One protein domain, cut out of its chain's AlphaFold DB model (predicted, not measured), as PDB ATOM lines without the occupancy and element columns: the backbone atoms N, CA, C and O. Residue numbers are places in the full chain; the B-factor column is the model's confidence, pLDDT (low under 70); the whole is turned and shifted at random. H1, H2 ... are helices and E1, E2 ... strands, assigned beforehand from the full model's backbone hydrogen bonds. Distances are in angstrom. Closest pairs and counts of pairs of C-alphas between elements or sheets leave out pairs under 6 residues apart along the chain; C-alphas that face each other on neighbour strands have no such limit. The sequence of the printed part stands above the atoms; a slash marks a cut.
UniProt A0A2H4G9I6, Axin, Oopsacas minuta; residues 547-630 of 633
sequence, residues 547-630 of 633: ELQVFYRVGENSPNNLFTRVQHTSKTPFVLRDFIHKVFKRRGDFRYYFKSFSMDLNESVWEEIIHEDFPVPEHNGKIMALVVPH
ATOM      1  N   GLU A 547     115.115 118.710 -15.951       54.16
ATOM      2  CA  GLU A 547     116.014 119.337 -16.915       54.16
ATOM      3  C   GLU A 547     117.184 120.053 -16.217       54.16
ATOM      4  O   GLU A 547     117.041 120.682 -15.166       54.16
ATOM      5  N   LEU A 548     118.373 119.908 -16.810       52.62
ATOM      6  CA  LEU A 548     119.645 120.426 -16.307       52.62
ATOM      7  C   LEU A 548     119.542 121.903 -15.905       52.62
ATOM      8  O   LEU A 548     119.380 122.779 -16.753       52.62
ATOM      9  N   GLN A 549     119.734 122.193 -14.619       58.12
ATOM     10  CA  GLN A 549     119.906 123.566 -14.157       58.12
ATOM     11  C   GLN A 549     121.373 123.969 -14.317       58.12
ATOM     12  O   GLN A 549     122.267 123.376 -13.701       58.12
ATOM     13  N   VAL A 550     121.612 124.972 -15.163       55.56
ATOM     14  CA  VAL A 550     122.935 125.551 -15.406       55.56
ATOM     15  C   VAL A 550     123.026 126.880 -14.666       55.56
ATOM     16  O   VAL A 550     122.253 127.799 -14.924       55.56
ATOM     17  N   PHE A 551     123.988 126.988 -13.756       53.56
ATOM     18  CA  PHE A 551     124.293 128.228 -13.051       53.56
ATOM     19  C   PHE A 551     125.659 128.741 -13.494       53.56
ATOM     20  O   PHE A 551     126.662 128.030 -13.384       53.56
ATOM     21  N   TYR A 552     125.703 129.993 -13.941       51.47
ATOM     22  CA  TYR A 552     126.939 130.686 -14.288       51.47
ATOM     23  C   TYR A 552     127.374 131.572 -13.120       51.47
ATOM     24  O   TYR A 552     126.571 132.329 -12.573       51.47
ATOM     25  N   ARG A 553     128.653 131.509 -12.745       49.97
ATOM     26  CA  ARG A 553     129.268 132.478 -11.832       49.97
ATOM     27  C   ARG A 553     130.582 132.957 -12.439       49.97
ATOM     28  O   ARG A 553     131.459 132.161 -12.753       49.97
ATOM     29  N   VAL A 554     130.729 134.267 -12.595       44.25
ATOM     30  CA  VAL A 554     132.015 134.864 -12.977       44.25
ATOM     31  C   VAL A 554     132.893 134.906 -11.727       44.25
ATOM     32  O   VAL A 554     132.451 135.373 -10.677       44.25
ATOM     33  N   GLY A 555     134.104 134.353 -11.808       44.44
ATOM     34  CA  GLY A 555     135.025 134.316 -10.674       44.44
ATOM     35  C   GLY A 555     135.545 135.712 -10.325       44.44
ATOM     36  O   GLY A 555     136.044 136.421 -11.191       44.44
ATOM     37  N   GLU A 556     135.490 136.086  -9.045       39.81
ATOM     38  CA  GLU A 556     135.877 137.421  -8.551       39.81
ATOM     39  C   GLU A 556     137.372 137.752  -8.760       39.81
ATOM     40  O   GLU A 556     137.745 138.922  -8.779       39.81
ATOM     41  N   ASN A 557     138.222 136.740  -8.995       42.06
ATOM     42  CA  ASN A 557     139.685 136.882  -9.029       42.06
ATOM     43  C   ASN A 557     140.328 136.748 -10.424       42.06
ATOM     44  O   ASN A 557     141.539 136.918 -10.550       42.06
ATOM     45  N   SER A 558     139.562 136.439 -11.477       50.25
ATOM     46  CA  SER A 558     140.058 136.437 -12.861       50.25
ATOM     47  C   SER A 558     138.888 136.630 -13.830       50.25
ATOM     48  O   SER A 558     138.061 135.724 -13.955       50.25
ATOM     49  N   PRO A 559     138.801 137.771 -14.539       50.44
ATOM     50  CA  PRO A 559     137.676 138.073 -15.426       50.44
ATOM     51  C   PRO A 559     137.580 137.148 -16.653       50.44
ATOM     52  O   PRO A 559     136.567 137.179 -17.342       50.44
ATOM     53  N   ASN A 560     138.593 136.310 -16.905       65.25
ATOM     54  CA  ASN A 560     138.645 135.400 -18.057       65.25
ATOM     55  C   ASN A 560     138.170 133.973 -17.732       65.25
ATOM     56  O   ASN A 560     138.112 133.130 -18.624       65.25
ATOM     57  N   ASN A 561     137.847 133.693 -16.469       71.81
ATOM     58  CA  ASN A 561     137.499 132.354 -16.010       71.81
ATOM     59  C   ASN A 561     135.981 132.228 -15.847       71.81
ATOM     60  O   ASN A 561     135.374 132.908 -15.012       71.81
ATOM     61  N   LEU A 562     135.373 131.318 -16.608       77.75
ATOM     62  CA  LEU A 562     133.956 130.987 -16.484       77.75
ATOM     63  C   LEU A 562     133.799 129.793 -15.542       77.75
ATOM     64  O   LEU A 562     134.220 128.682 -15.867       77.75
ATOM     65  N   PHE A 563     133.177 130.013 -14.379       81.75
ATOM     66  CA  PHE A 563     132.755 128.921 -13.509       81.75
ATOM     67  C   PHE A 563     131.316 128.553 -13.837       81.75
ATOM     68  O   PHE A 563     130.412 129.391 -13.766       81.75
ATOM     69  N   THR A 564     131.104 127.282 -14.167       81.25
ATOM     70  CA  THR A 564     129.763 126.758 -14.422       81.25
ATOM     71  C   THR A 564     129.465 125.603 -13.484       81.25
ATOM     72  O   THR A 564     130.283 124.699 -13.296       81.25
ATOM     73  N   ARG A 565     128.271 125.643 -12.894       80.94
ATOM     74  CA  ARG A 565     127.708 124.552 -12.104       80.94
ATOM     75  C   ARG A 565     126.539 123.954 -12.867       80.94
ATOM     76  O   ARG A 565     125.597 124.669 -13.199       80.94
ATOM     77  N   VAL A 566     126.595 122.650 -13.100       85.12
ATOM     78  CA  VAL A 566     125.553 121.911 -13.814       85.12
ATOM     79  C   VAL A 566     125.026 120.815 -12.900       85.12
ATOM     80  O   VAL A 566     125.816 120.063 -12.332       85.12
ATOM     81  N   GLN A 567     123.708 120.742 -12.715       83.62
ATOM     82  CA  GLN A 567     123.079 119.638 -11.988       83.62
ATOM     83  C   GLN A 567     122.576 118.594 -12.981       83.62
ATOM     84  O   GLN A 567     121.767 118.908 -13.852       83.62
ATOM     85  N   HIS A 568     123.067 117.368 -12.840       84.31
ATOM     86  CA  HIS A 568     122.766 116.261 -13.731       84.31
ATOM     87  C   HIS A 568     122.079 115.137 -12.944       84.31
ATOM     88  O   HIS A 568     122.483 114.802 -11.834       84.31
ATOM     89  N   THR A 569     120.976 114.619 -13.483       80.81
ATOM     90  CA  THR A 569     120.089 113.653 -12.806       80.81
ATOM     91  C   THR A 569     119.945 112.336 -13.577       80.81
ATOM     92  O   THR A 569     119.238 111.439 -13.116       80.81
ATOM     93  N   SER A 570     120.602 112.190 -14.738       82.81
ATOM     94  CA  SER A 570     120.559 110.944 -15.512       82.81
ATOM     95  C   SER A 570     121.444 109.868 -14.888       82.81
ATOM     96  O   SER A 570     122.464 110.153 -14.272       82.81
ATOM     97  N   LYS A 571     121.071 108.604 -15.110       85.25
ATOM     98  CA  LYS A 571     121.875 107.429 -14.735       85.25
ATOM     99  C   LYS A 571     123.052 107.175 -15.684       85.25
ATOM    100  O   LYS A 571     123.926 106.379 -15.361       85.25
ATOM    101  N   THR A 572     123.048 107.789 -16.865       90.00
ATOM    102  CA  THR A 572     124.129 107.657 -17.849       90.00
ATOM    103  C   THR A 572     125.279 108.595 -17.494       90.00
ATOM    104  O   THR A 572     124.999 109.749 -17.180       90.00
ATOM    105  N   PRO A 573     126.551 108.166 -17.572       90.81
ATOM    106  CA  PRO A 573     127.682 109.048 -17.303       90.81
ATOM    107  C   PRO A 573     127.657 110.254 -18.248       90.81
ATOM    108  O   PRO A 573     127.505 110.095 -19.458       90.81
ATOM    109  N   PHE A 574     127.771 111.458 -17.690       94.00
ATOM    110  CA  PHE A 574     127.800 112.699 -18.458       94.00
ATOM    111  C   PHE A 574     129.204 112.905 -19.027       94.00
ATOM    112  O   PHE A 574     130.156 113.033 -18.261       94.00
ATOM    113  N   VAL A 575     129.364 112.910 -20.351       96.75
ATOM    114  CA  VAL A 575     130.685 113.058 -20.991       96.75
ATOM    115  C   VAL A 575     130.986 114.511 -21.361       96.75
ATOM    116  O   VAL A 575     130.086 115.354 -21.431       96.75
ATOM    117  N   LEU A 576     132.261 114.829 -21.610       95.56
ATOM    118  CA  LEU A 576     132.687 116.188 -21.958       95.56
ATOM    119  C   LEU A 576     131.960 116.719 -23.207       95.56
ATOM    120  O   LEU A 576     131.556 117.881 -23.223       95.56
ATOM    121  N   ARG A 577     131.712 115.875 -24.216       95.44
ATOM    122  CA  ARG A 577     130.932 116.237 -25.409       95.44
ATOM    123  C   ARG A 577     129.558 116.784 -25.027       95.44
ATOM    124  O   ARG A 577     129.176 117.860 -25.486       95.44
ATOM    125  N   ASP A 578     128.844 116.086 -24.145       94.44
ATOM    126  CA  ASP A 578     127.521 116.502 -23.677       94.44
ATOM    127  C   ASP A 578     127.595 117.820 -22.911       94.44
ATOM    128  O   ASP A 578     126.748 118.693 -23.105       94.44
ATOM    129  N   PHE A 579     128.624 117.990 -22.076       94.19
ATOM    130  CA  PHE A 579     128.870 119.233 -21.351       94.19
ATOM    131  C   PHE A 579     129.072 120.415 -22.308       94.19
ATOM    132  O   PHE A 579     128.379 121.425 -22.183       94.19
ATOM    133  N   ILE A 580     129.958 120.284 -23.298       93.69
ATOM    134  CA  ILE A 580     130.252 121.337 -24.280       93.69
ATOM    135  C   ILE A 580     128.990 121.698 -25.069       93.69
ATOM    136  O   ILE A 580     128.619 122.875 -25.154       93.69
ATOM    137  N   HIS A 581     128.297 120.686 -25.598       90.81
ATOM    138  CA  HIS A 581     127.088 120.876 -26.396       90.81
ATOM    139  C   HIS A 581     125.956 121.531 -25.597       90.81
ATOM    140  O   HIS A 581     125.291 122.435 -26.110       90.81
ATOM    141  N   LYS A 582     125.741 121.109 -24.344       89.94
ATOM    142  CA  LYS A 582     124.633 121.603 -23.512       89.94
ATOM    143  C   LYS A 582     124.917 122.971 -22.892       89.94
ATOM    144  O   LYS A 582     124.000 123.783 -22.799       89.94
ATOM    145  N   VAL A 583     126.155 123.237 -22.473       88.88
ATOM    146  CA  VAL A 583     126.490 124.420 -21.660       88.88
ATOM    147  C   VAL A 583     126.960 125.604 -22.496       88.88
ATOM    148  O   VAL A 583     126.544 126.732 -22.227       88.88
ATOM    149  N   PHE A 584     127.827 125.380 -23.486       84.06
ATOM    150  CA  PHE A 584     128.500 126.480 -24.183       84.06
ATOM    151  C   PHE A 584     127.817 126.874 -25.491       84.06
ATOM    152  O   PHE A 584     127.960 128.023 -25.907       84.06
ATOM    153  N   LYS A 585     127.056 125.968 -26.132       80.25
ATOM    154  CA  LYS A 585     126.349 126.159 -27.425       80.25
ATOM    155  C   LYS A 585     127.208 126.700 -28.590       80.25
ATOM    156  O   LYS A 585     126.715 126.805 -29.708       80.25
ATOM    157  N   ARG A 586     128.477 127.038 -28.362       71.69
ATOM    158  CA  ARG A 586     129.448 127.562 -29.320       71.69
ATOM    159  C   ARG A 586     130.689 126.687 -29.280       71.69
ATOM    160  O   ARG A 586     131.189 126.366 -28.205       71.69
ATOM    161  N   ARG A 587     131.185 126.334 -30.466       71.50
ATOM    162  CA  ARG A 587     132.497 125.708 -30.636       71.50
ATOM    163  C   ARG A 587     133.559 126.795 -30.487       71.50
ATOM    164  O   ARG A 587     133.513 127.792 -31.203       71.50
ATOM    165  N   GLY A 588     134.466 126.615 -29.544       82.31
ATOM    166  CA  GLY A 588     135.656 127.436 -29.370       82.31
ATOM    167  C   GLY A 588     136.743 126.595 -28.717       82.31
ATOM    168  O   GLY A 588     136.432 125.601 -28.054       82.31
ATOM    169  N   ASP A 589     137.997 126.984 -28.920       90.38
ATOM    170  CA  ASP A 589     139.127 126.330 -28.270       90.38
ATOM    171  C   ASP A 589     139.161 126.762 -26.803       90.38
ATOM    172  O   ASP A 589     139.672 127.822 -26.443       90.38
ATOM    173  N   PHE A 590     138.582 125.933 -25.942       93.50
ATOM    174  CA  PHE A 590     138.614 126.103 -24.496       93.50
ATOM    175  C   PHE A 590     139.289 124.901 -23.844       93.50
ATOM    176  O   PHE A 590     139.196 123.772 -24.324       93.50
ATOM    177  N   ARG A 591     139.935 125.149 -22.709       94.69
ATOM    178  CA  ARG A 591     140.380 124.120 -21.772       94.69
ATOM    179  C   ARG A 591     139.333 123.959 -20.685       94.69
ATOM    180  O   ARG A 591     138.882 124.947 -20.098       94.69
ATOM    181  N   TYR A 592     138.958 122.713 -20.423       95.44
ATOM    182  CA  TYR A 592     137.914 122.364 -19.471       95.44
ATOM    183  C   TYR A 592     138.543 121.687 -18.258       95.44
ATOM    184  O   TYR A 592     139.051 120.571 -18.347       95.44
ATOM    185  N   TYR A 593     138.502 122.376 -17.123       96.19
ATOM    186  CA  TYR A 593     138.951 121.856 -15.840       96.19
ATOM    187  C   TYR A 593     137.734 121.467 -15.012       96.19
ATOM    188  O   TYR A 593     136.831 122.280 -14.824       96.19
ATOM    189  N   PHE A 594     137.710 120.256 -14.471       96.25
ATOM    190  CA  PHE A 594     136.624 119.789 -13.617       96.25
ATOM    191  C   PHE A 594     137.137 119.476 -12.227       96.25
ATOM    192  O   PHE A 594     138.244 118.972 -12.053       96.25
ATOM    193  N   LYS A 595     136.331 119.804 -11.222       94.75
ATOM    194  CA  LYS A 595     136.683 119.532  -9.835       94.75
ATOM    195  C   LYS A 595     136.331 118.081  -9.498       94.75
ATOM    196  O   LYS A 595     135.153 117.775  -9.318       94.75
ATOM    197  N   SER A 596     137.333 117.217  -9.397       91.19
ATOM    198  CA  SER A 596     137.207 115.855  -8.882       91.19
ATOM    199  C   SER A 596     137.436 115.842  -7.364       91.19
ATOM    200  O   SER A 596     138.058 116.745  -6.794       91.19
ATOM    201  N   PHE A 597     136.883 114.842  -6.678       86.62
ATOM    202  CA  PHE A 597     137.207 114.572  -5.278       86.62
ATOM    203  C   PHE A 597     138.049 113.306  -5.224       86.62
ATOM    204  O   PHE A 597     137.577 112.234  -5.605       86.62
ATOM    205  N   SER A 598     139.294 113.441  -4.777       80.19
ATOM    206  CA  SER A 598     140.169 112.292  -4.580       80.19
ATOM    207  C   SER A 598     139.923 111.720  -3.189       80.19
ATOM    208  O   SER A 598     140.123 112.411  -2.188       80.19
ATOM    209  N   MET A 599     139.494 110.455  -3.119       73.31
ATOM    210  CA  MET A 599     139.346 109.757  -1.836       73.31
ATOM    211  C   MET A 599     140.690 109.604  -1.116       73.31
ATOM    212  O   MET A 599     140.729 109.689   0.107       73.31
ATOM    213  N   ASP A 600     141.780 109.445  -1.870       65.81
ATOM    214  CA  ASP A 600     143.117 109.212  -1.318       65.81
ATOM    215  C   ASP A 600     143.694 110.460  -0.643       65.81
ATOM    216  O   ASP A 600     144.398 110.364   0.360       65.81
ATOM    217  N   LEU A 601     143.386 111.641  -1.187       65.56
ATOM    218  CA  LEU A 601     143.896 112.915  -0.676       65.56
ATOM    219  C   LEU A 601     142.924 113.599   0.289       65.56
ATOM    220  O   LEU A 601     143.316 114.537   0.975       65.56
ATOM    221  N   ASN A 602     141.663 113.153   0.340       82.25
ATOM    222  CA  ASN A 602     140.570 113.845   1.031       82.25
ATOM    223  C   ASN A 602     140.472 115.338   0.638       82.25
ATOM    224  O   ASN A 602     140.031 116.191   1.411       82.25
ATOM    225  N   GLU A 603     140.907 115.649  -0.583       85.12
ATOM    226  CA  GLU A 603     141.010 116.986  -1.147       85.12
ATOM    227  C   GLU A 603     140.383 117.008  -2.539       85.12
ATOM    228  O   GLU A 603     140.285 116.002  -3.251       85.12
ATOM    229  N   SER A 604     139.936 118.195  -2.938       87.75
ATOM    230  CA  SER A 604     139.403 118.407  -4.273       87.75
ATOM    231  C   SER A 604     140.487 118.859  -5.238       87.75
ATOM    232  O   SER A 604     141.127 119.884  -4.989       87.75
ATOM    233  N   VAL A 605     140.618 118.165  -6.361       90.50
ATOM    234  CA  VAL A 605     141.616 118.447  -7.396       90.50
ATOM    235  C   VAL A 605     140.903 118.970  -8.642       90.50
ATOM    236  O   VAL A 605     139.760 118.610  -8.912       90.50
ATOM    237  N   TRP A 606     141.541 119.882  -9.373       93.56
ATOM    238  CA  TRP A 606     141.069 120.301 -10.691       93.56
ATOM    239  C   TRP A 606     141.801 119.492 -11.754       93.56
ATOM    240  O   TRP A 606     143.021 119.590 -11.867       93.56
ATOM    241  N   GLU A 607     141.059 118.719 -12.534       94.06
ATOM    242  CA  GLU A 607     141.590 117.876 -13.600       94.06
ATOM    243  C   GLU A 607     141.203 118.453 -14.959       94.06
ATOM    244  O   GLU A 607     140.043 118.799 -15.191       94.06
ATOM    245  N   GLU A 608     142.182 118.580 -15.854       96.12
ATOM    246  CA  GLU A 608     141.934 118.966 -17.242       96.12
ATOM    247  C   GLU A 608     141.433 117.753 -18.021       96.12
ATOM    248  O   GLU A 608     142.123 116.735 -18.104       96.12
ATOM    249  N   ILE A 609     140.247 117.864 -18.614       95.31
ATOM    250  CA  ILE A 609     139.688 116.818 -19.469       95.31
ATOM    251  C   ILE A 609     139.776 117.297 -20.913       95.31
ATOM    252  O   ILE A 609     139.168 118.297 -21.287       95.31
ATOM    253  N   ILE A 610     140.560 116.572 -21.714       93.25
ATOM    254  CA  ILE A 610     140.860 116.923 -23.111       93.25
ATOM    255  C   ILE A 610     140.008 116.093 -24.084       93.25
ATOM    256  O   ILE A 610     139.646 116.566 -25.157       93.25
ATOM    257  N   HIS A 611     139.670 114.853 -23.720       94.12
ATOM    258  CA  HIS A 611     138.935 113.940 -24.593       94.12
ATOM    259  C   HIS A 611     137.421 114.108 -24.441       94.12
ATOM    260  O   HIS A 611     136.882 113.974 -23.345       94.12
ATOM    261  N   GLU A 612     136.730 114.350 -25.556       93.69
ATOM    262  CA  GLU A 612     135.281 114.586 -25.590       93.69
ATOM    263  C   GLU A 612     134.443 113.431 -25.018       93.69
ATOM    264  O   GLU A 612     133.394 113.665 -24.422       93.69
ATOM    265  N   ASP A 613     134.903 112.191 -25.173       95.44
ATOM    266  CA  ASP A 613     134.187 110.999 -24.699       95.44
ATOM    267  C   ASP A 613     134.498 110.653 -23.233       95.44
ATOM    268  O   ASP A 613     134.002 109.659 -22.703       95.44
ATOM    269  N   PHE A 614     135.325 111.455 -22.555       95.94
ATOM    270  CA  PHE A 614     135.698 111.187 -21.174       95.94
ATOM    271  C   PHE A 614     134.564 111.590 -20.212       95.94
ATOM    272  O   PHE A 614     133.988 112.677 -20.363       95.94
ATOM    273  N   PRO A 615     134.228 110.742 -19.221       95.75
ATOM    274  CA  PRO A 615     133.199 111.051 -18.237       95.75
ATOM    275  C   PRO A 615     133.627 112.231 -17.364       95.75
ATOM    276  O   PRO A 615     134.727 112.269 -16.815       95.75
ATOM    277  N   VAL A 616     132.734 113.201 -17.220       96.31
ATOM    278  CA  VAL A 616     132.936 114.374 -16.380       96.31
ATOM    279  C   VAL A 616     132.706 113.983 -14.917       96.31
ATOM    280  O   VAL A 616     131.665 113.399 -14.609       96.31
ATOM    281  N   PRO A 617     133.629 114.299 -13.991       94.12
ATOM    282  CA  PRO A 617     133.457 113.954 -12.590       94.12
ATOM    283  C   PRO A 617     132.260 114.700 -11.992       94.12
ATOM    284  O   PRO A 617     132.151 115.929 -12.056       94.12
ATOM    285  N   GLU A 618     131.361 113.931 -11.383       93.19
ATOM    286  CA  GLU A 618     130.200 114.434 -10.663       93.19
ATOM    287  C   GLU A 618     130.423 114.319  -9.155       93.19
ATOM    288  O   GLU A 618     130.830 113.277  -8.645       93.19
ATOM    289  N   HIS A 619     130.094 115.376  -8.418       87.88
ATOM    290  CA  HIS A 619     130.112 115.370  -6.961       87.88
ATOM    291  C   HIS A 619     128.709 115.666  -6.430       87.88
ATOM    292  O   HIS A 619     128.222 116.796  -6.514       87.88
ATOM    293  N   ASN A 620     128.049 114.654  -5.855       88.38
ATOM    294  CA  ASN A 620     126.658 114.724  -5.388       88.38
ATOM    295  C   ASN A 620     125.679 115.179  -6.494       88.38
ATOM    296  O   ASN A 620     124.878 116.094  -6.280       88.38
ATOM    297  N   GLY A 621     125.794 114.588  -7.693       90.12
ATOM    298  CA  GLY A 621     124.964 114.909  -8.868       90.12
ATOM    299  C   GLY A 621     125.212 116.305  -9.451       90.12
ATOM    300  O   GLY A 621     124.358 116.872 -10.139       90.12
ATOM    301  N   LYS A 622     126.349 116.921  -9.108       90.50
ATOM    302  CA  LYS A 622     126.719 118.268  -9.547       90.50
ATOM    303  C   LYS A 622     128.096 118.253 -10.180       90.50
ATOM    304  O   LYS A 622     129.053 117.752  -9.599       90.50
ATOM    305  N   ILE A 623     128.188 118.883 -11.338       93.44
ATOM    306  CA  ILE A 623     129.422 119.102 -12.077       93.44
ATOM    307  C   ILE A 623     129.897 120.514 -11.766       93.44
ATOM    308  O   ILE A 623     129.127 121.476 -11.877       93.44
ATOM    309  N   MET A 624     131.162 120.645 -11.372       93.69
ATOM    310  CA  MET A 624     131.817 121.940 -11.212       93.69
ATOM    311  C   MET A 624     132.942 122.054 -12.226       93.69
ATOM    312  O   MET A 624     133.929 121.326 -12.144       93.69
ATOM    313  N   ALA A 625     132.767 122.977 -13.166       94.62
ATOM    314  CA  ALA A 625     133.682 123.195 -14.268       94.62
ATOM    315  C   ALA A 625     134.260 124.611 -14.222       94.62
ATOM    316  O   ALA A 625     133.550 125.585 -13.945       94.62
ATOM    317  N   LEU A 626     135.545 124.706 -14.525       94.12
ATOM    318  CA  LEU A 626     136.278 125.923 -14.806       94.12
ATOM    319  C   LEU A 626     136.680 125.868 -16.278       94.12
ATOM    320  O   LEU A 626     137.423 124.983 -16.696       94.12
ATOM    321  N   VAL A 627     136.177 126.817 -17.059       94.25
ATOM    322  CA  VAL A 627     136.450 126.893 -18.494       94.25
ATOM    323  C   VAL A 627     137.346 128.087 -18.768       94.25
ATOM    324  O   VAL A 627     137.034 129.214 -18.370       94.25
ATOM    325  N   VAL A 628     138.480 127.810 -19.408       93.00
ATOM    326  CA  VAL A 628     139.541 128.781 -19.684       93.00
ATOM    327  C   VAL A 628     139.758 128.838 -21.197       93.00
ATOM    328  O   VAL A 628     139.925 127.782 -21.806       93.00
ATOM    329  N   PRO A 629     139.763 130.023 -21.832       91.31
ATOM    330  CA  PRO A 629     140.120 130.155 -23.245       91.31
ATOM    331  C   PRO A 629     141.495 129.539 -23.522       91.31
ATOM    332  O   PRO A 629     142.429 129.718 -22.733       91.31
ATOM    333  N   HIS A 630     141.633 128.795 -24.617       88.25
ATOM    334  CA  HIS A 630     142.938 128.292 -25.019       88.25
ATOM    335  C   HIS A 630     143.821 129.488 -25.420       88.25
ATOM    336  O   HIS A 630     143.352 130.379 -26.114       88.25
TER     337      HIS A 630
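AT A GLANCE: This is residues 547 to 630 of the 633 residues of the protein "Axin" of Oopsacas minuta (UniProt A0A2H4G9I6). A strongly twisted sheet of five strands curls along one side of a short helix, H1; the tip of the E3 and E4 hairpin, residues 598 to 603, sticks out. The 84 printed residues run E1 E2 H1 E3 E4 E5; the sheet, E1 E2 E5 E3 E4, is antiparallel, the class mostly strand. It is compact, radius of gyration of the C-alphas 12.5 A, spans 31 by 28 by 23 A.

HOW THE PARTS SIT: Start at E1, residues 549 to 554, a hairpin with E2, residues 562 to 567; N 551 and O 565 are 2.9 A apart. H1, residues 576 to 583, is on the sheet, height 9.0 A; every O i to N i+4 pair is within hydrogen-bond range. E3, residues 590 to 598, forms a hairpin with E4, residues 603 to 609: N 594 and O 607, 2.8 A. Between E2 and E3 find E5, residues 622 to 629: N 623 and O 566, N 591 and O 628, each 2.8 A. E2, H1, E3 make a split strand-helix-strand unit, two same-way strands joined through a helix, crossover right-handed.

IN THESE COORDINATES: Find C-alpha 549 at (119.906, 123.566, -14.157); E3 spans 24.3 A; E5 spans 22.6 A and ends with C-alpha 629 at (140.120, 130.155, -23.245).

THE WHOLE: The printed part has no cut; the E4 to E5 link is long. Residues 547 to 560 and 600 to 601 have pLDDT under 70.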